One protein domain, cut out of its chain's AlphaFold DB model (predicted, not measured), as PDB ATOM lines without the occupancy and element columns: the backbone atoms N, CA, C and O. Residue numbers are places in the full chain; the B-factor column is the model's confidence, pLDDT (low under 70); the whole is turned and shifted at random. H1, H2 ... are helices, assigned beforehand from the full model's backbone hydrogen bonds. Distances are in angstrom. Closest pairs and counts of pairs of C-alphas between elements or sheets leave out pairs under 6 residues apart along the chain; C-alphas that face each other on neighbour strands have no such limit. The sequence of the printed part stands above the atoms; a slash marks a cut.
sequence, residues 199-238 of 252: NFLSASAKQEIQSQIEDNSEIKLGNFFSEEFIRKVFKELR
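Overview. This is residues 199 to 238 of the 252 residues of the protein "uS12 prolyl 3-hydroxylase" of Megaselia scalaris (UniProt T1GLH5). Two separate helices, H1 and H2, are joined by a drawn-out diagonal link, residues 217 to 226, in a flat zigzag like a letter N. Residues 199 to 202 turn off from the start of H1 towards the side where H2 lies, and H2 sticks out at the far end. The printed part has 40 residues with two named helices, H1 then H2, and no named strand; its class is all helix. It is only just loose, close to extended, with a radius of gyration of the C-alphas of 13.4 A and spans of 38 by 20 by 9 A.

Along the chain. H1, residues 203 to 216, begins at C-alpha 203 (201.864, 121.694, 161.876) and is 20.0 A long from first to last C-alpha. H2, residues 227 to 238, is 16.8 A long and ends at C-alpha 238 (170.461, 133.617, 173.731).

Arrangement. H1 and H2 are apart, with no C-alpha of the one within 8 A of the other. Residues 227 to 238, which belong to H2, stand free. In H1 and H2 every O i to N i+4 pair is within hydrogen-bond range.

Size, cuts and confidence. The two C-alphas farthest apart, those of Asp 215 and Arg 238, are 38.3 A apart. The printed part has no cut, the link from H1 to H2 is short, and no printed residue is under 70 in pLDDT.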
ATOM      1  N   ASN A 199     195.178 124.422 169.426       92.69
ATOM      2  CA  ASN A 199     195.612 123.034 169.263       92.69
ATOM      3  C   ASN A 199     195.585 122.584 167.789       92.69
ATOM      4  O   ASN A 199     196.468 121.845 167.359       92.69
ATOM      5  N   PHE A 200     194.651 123.109 166.986       93.19
ATOM      6  CA  PHE A 200     194.534 122.798 165.556       93.19
ATOM      7  C   PHE A 200     195.470 123.619 164.659       93.19
ATOM      8  O   PHE A 200     195.535 123.398 163.452       93.19
ATOM      9  N   LEU A 201     196.201 124.589 165.217       91.12
ATOM     10  CA  LEU A 201     197.055 125.480 164.428       91.12
ATOM     11  C   LEU A 201     198.481 124.942 164.248       91.12
ATOM     12  O   LEU A 201     199.200 125.426 163.364       91.12
ATOM     13  N   SER A 202     198.873 123.940 165.041       93.31
ATOM     14  CA  SER A 202     200.183 123.290 164.944       93.31
ATOM     15  C   SER A 202     200.344 122.531 163.618       93.31
ATOM     16  O   SER A 202     199.373 122.035 163.047       93.31
ATOM     17  N   ALA A 203     201.579 122.436 163.109       94.06
ATOM     18  CA  ALA A 203     201.864 121.694 161.876       94.06
ATOM     19  C   ALA A 203     201.496 120.206 162.004       94.06
ATOM     20  O   ALA A 203     200.905 119.645 161.088       94.06
ATOM     21  N   SER A 204     201.770 119.611 163.170       96.31
ATOM     22  CA  SER A 204     201.419 118.220 163.472       96.31
ATOM     23  C   SER A 204     199.910 117.988 163.396       96.31
ATOM     24  O   SER A 204     199.473 117.082 162.698       96.31
ATOM     25  N   ALA A 205     199.109 118.839 164.049       94.50
ATOM     26  CA  ALA A 205     197.654 118.699 164.030       94.50
ATOM     27  C   ALA A 205     197.085 118.864 162.616       94.50
ATOM     28  O   ALA A 205     196.182 118.137 162.226       94.50
ATOM     29  N   LYS A 206     197.627 119.794 161.819       94.38
ATOM     30  CA  LYS A 206     197.204 119.979 160.422       94.38
ATOM     31  C   LYS A 206     197.491 118.752 159.563       94.38
ATOM     32  O   LYS A 206     196.640 118.374 158.766       94.38
ATOM     33  N   GLN A 207     198.663 118.144 159.727       96.31
ATOM     34  CA  GLN A 207     199.036 116.938 158.992       96.31
ATOM     35  C   GLN A 207     198.153 115.747 159.385       96.31
ATOM     36  O   GLN A 207     197.705 115.004 158.518       96.31
ATOM     37  N   GLU A 208     197.856 115.599 160.675       96.06
ATOM     38  CA  GLU A 208     196.950 114.558 161.167       96.06
ATOM     39  C   GLU A 208     195.525 114.745 160.630       96.06
ATOM     40  O   GLU A 208     194.928 113.799 160.122       96.06
ATOM     41  N   ILE A 209     195.006 115.978 160.665       96.38
ATOM     42  CA  ILE A 209     193.708 116.330 160.071       96.38
ATOM     43  C   ILE A 209     193.679 115.983 158.583       96.38
ATOM     44  O   ILE A 209     192.699 115.415 158.109       96.38
ATOM     45  N   GLN A 210     194.740 116.328 157.850       96.81
ATOM     46  CA  GLN A 210     194.834 116.038 156.425       96.81
ATOM     47  C   GLN A 210     194.787 114.529 156.160       96.81
ATOM     48  O   GLN A 210     193.968 114.104 155.352       96.81
ATOM     49  N   SER A 211     195.579 113.731 156.883       96.94
ATOM     50  CA  SER A 211     195.560 112.268 156.751       96.94
ATOM     51  C   SER A 211     194.171 111.701 157.037       96.94
ATOM     52  O   SER A 211     193.646 110.946 156.234       96.94
ATOM     53  N   GLN A 212     193.515 112.120 158.129       96.81
ATOM     54  CA  GLN A 212     192.183 111.609 158.476       96.81
ATOM     55  C   GLN A 212     191.133 111.910 157.400       96.81
ATOM     56  O   GLN A 212     190.285 111.060 157.132       96.81
ATOM     57  N   ILE A 213     191.188 113.092 156.780       96.75
ATOM     58  CA  ILE A 213     190.293 113.448 155.674       96.75
ATOM     59  C   ILE A 213     190.624 112.631 154.420       96.75
ATOM     60  O   ILE A 213     189.702 112.161 153.761       96.75
ATOM     61  N   GLU A 214     191.904 112.458 154.080       96.94
ATOM     62  CA  GLU A 214     192.330 111.657 152.924       96.94
ATOM     63  C   GLU A 214     191.924 110.182 153.073       96.94
ATOM     64  O   GLU A 214     191.441 109.581 152.115       96.94
ATOM     65  N   ASP A 215     192.040 109.634 154.284       97.25
ATOM     66  CA  ASP A 215     191.767 108.226 154.573       97.25
ATOM     67  C   ASP A 215     190.265 107.929 154.711       97.25
ATOM     68  O   ASP A 215     189.790 106.899 154.234       97.25
ATOM     69  N   ASN A 216     189.499 108.824 155.351       96.94
ATOM     70  CA  ASN A 216     188.100 108.553 155.718       96.94
ATOM     71  C   ASN A 216     187.077 109.372 154.923       96.94
ATOM     72  O   ASN A 216     185.884 109.095 155.001       96.94
ATOM     73  N   SER A 217     187.511 110.400 154.185       95.50
ATOM     74  CA  SER A 217     186.626 111.415 153.585       95.50
ATOM     75  C   SER A 217     185.729 112.151 154.598       95.50
ATOM     76  O   SER A 217     184.780 112.833 154.211       95.50
ATOM     77  N   GLU A 218     186.046 112.064 155.893       95.00
ATOM     78  CA  GLU A 218     185.353 112.741 156.988       95.00
ATOM     79  C   GLU A 218     186.295 113.035 158.165       95.00
ATOM     80  O   GLU A 218     187.347 112.415 158.315       95.00
ATOM     81  N   ILE A 219     185.914 113.989 159.021       96.00
ATOM     82  CA  ILE A 219     186.600 114.251 160.290       96.00
ATOM     83  C   ILE A 219     185.657 114.897 161.310       96.00
ATOM     84  O   ILE A 219     184.773 115.681 160.959       96.00
ATOM     85  N   LYS A 220     185.891 114.633 162.602       95.06
ATOM     86  CA  LYS A 220     185.207 115.286 163.726       95.06
ATOM     87  C   LYS A 220     186.206 116.027 164.615       95.06
ATOM     88  O   LYS A 220     186.962 115.414 165.359       95.06
ATOM     89  N   LEU A 221     186.148 117.360 164.604       94.75
ATOM     90  CA  LEU A 221     187.008 118.216 165.428       94.75
ATOM     91  C   LEU A 221     186.269 118.705 166.680       94.75
ATOM     92  O   LEU A 221     185.502 119.668 166.640       94.75
ATOM     93  N   GLY A 222     186.495 118.033 167.810       94.06
ATOM     94  CA  GLY A 222     185.967 118.467 169.107       94.06
ATOM     95  C   GLY A 222     186.592 119.788 169.565       94.06
ATOM     96  O   GLY A 222     187.789 119.992 169.402       94.06
ATOM     97  N   ASN A 223     185.797 120.685 170.161       94.06
ATOM     98  CA  ASN A 223     186.262 121.993 170.653       94.06
ATOM     99  C   ASN A 223     186.995 122.825 169.585       94.06
ATOM    100  O   ASN A 223     188.019 123.448 169.869       94.06
ATOM    101  N   PHE A 224     186.480 122.808 168.350       94.75
ATOM    102  CA  PHE A 224     187.077 123.501 167.206       94.75
ATOM    103  C   PHE A 224     187.271 125.004 167.437       94.75
ATOM    104  O   PHE A 224     188.314 125.563 167.096       94.75
ATOM    105  N   PHE A 225     186.275 125.656 168.034       94.81
ATOM    106  CA  PHE A 225     186.328 127.079 168.345       94.81
ATOM    107  C   PHE A 225     187.100 127.356 169.637       94.81
ATOM    108  O   PHE A 225     187.091 126.546 170.564       94.81
ATOM    109  N   SER A 226     187.730 128.528 169.723       94.19
ATOM    110  CA  SER A 226     188.305 129.015 170.976       94.19
ATOM    111  C   SER A 226     187.213 129.241 172.032       94.19
ATOM    112  O   SER A 226     186.080 129.615 171.715       94.19
ATOM    113  N   GLU A 227     187.550 129.019 173.307       94.25
ATOM    114  CA  GLU A 227     186.594 129.147 174.421       94.25
ATOM    115  C   GLU A 227     185.990 130.556 174.518       94.25
ATOM    116  O   GLU A 227     184.798 130.722 174.778       94.25
ATOM    117  N   GLU A 228     186.800 131.586 174.263       93.50
ATOM    118  CA  GLU A 228     186.345 132.974 174.267       93.50
ATOM    119  C   GLU A 228     185.301 133.227 173.171       93.50
ATOM    120  O   GLU A 228     184.242 133.803 173.445       93.50
ATOM    121  N   PHE A 229     185.574 132.754 171.951       93.56
ATOM    122  CA  PHE A 229     184.678 132.918 170.814       93.56
ATOM    123  C   PHE A 229     183.356 132.177 171.033       93.56
ATOM    124  O   PHE A 229     182.292 132.786 170.914       93.56
ATOM    125  N   ILE A 230     183.395 130.897 171.421       94.25
ATOM    126  CA  ILE A 230     182.166 130.112 171.609       94.25
ATOM    127  C   ILE A 230     181.308 130.660 172.759       94.25
ATOM    128  O   ILE A 230     180.082 130.693 172.654       94.25
ATOM    129  N   ARG A 231     181.930 131.186 173.827       95.25
ATOM    130  CA  ARG A 231     181.215 131.856 174.925       95.25
ATOM    131  C   ARG A 231     180.472 133.099 174.438       95.25
ATOM    132  O   ARG A 231     179.332 133.324 174.847       95.25
ATOM    133  N   LYS A 232     181.098 133.896 173.568       95.25
ATOM    134  CA  LYS A 232     180.461 135.066 172.951       95.25
ATOM    135  C   LYS A 232     179.295 134.652 172.050       95.25
ATOM    136  O   LYS A 232     178.205 135.192 172.213       95.25
ATOM    137  N   VAL A 233     179.488 133.644 171.195       94.31
ATOM    138  CA  VAL A 233     178.428 133.094 170.332       94.31
ATOM    139  C   VAL A 233     177.236 132.610 171.160       94.31
ATOM    140  O   VAL A 233     176.107 132.976 170.861       94.31
ATOM    141  N   PHE A 234     177.454 131.852 172.240       95.31
ATOM    142  CA  PHE A 234     176.352 131.405 173.098       95.31
ATOM    143  C   PHE A 234     175.617 132.549 173.793       95.31
ATOM    144  O   PHE A 234     174.405 132.453 173.982       95.31
ATOM    145  N   LYS A 235     176.320 133.620 174.180       96.00
ATOM    146  CA  LYS A 235     175.676 134.816 174.728       96.00
ATOM    147  C   LYS A 235     174.768 135.461 173.679       96.00
ATOM    148  O   LYS A 235     173.599 135.688 173.958       96.00
ATOM    149  N   GLU A 236     175.285 135.687 172.475       95.56
ATOM    150  CA  GLU A 236     174.533 136.313 171.384       95.56
ATOM    151  C   GLU A 236     173.353 135.445 170.921       95.56
ATOM    152  O   GLU A 236     172.255 135.961 170.738       95.56
ATOM    153  N   LEU A 237     173.529 134.121 170.818       95.19
ATOM    154  CA  LEU A 237     172.460 133.184 170.447       95.19
ATOM    155  C   LEU A 237     171.275 133.220 171.423       95.19
ATOM    156  O   LEU A 237     170.133 133.072 170.994       95.19
ATOM    157  N   ARG A 238     171.523 133.451 172.720       93.81
ATOM    158  CA  ARG A 238     170.461 133.617 173.731       93.81
ATOM    159  C   ARG A 238     169.717 134.947 173.605       93.81
ATOM    160  O   ARG A 238     168.606 135.062 174.111       93.81
TER     161      ARG A 238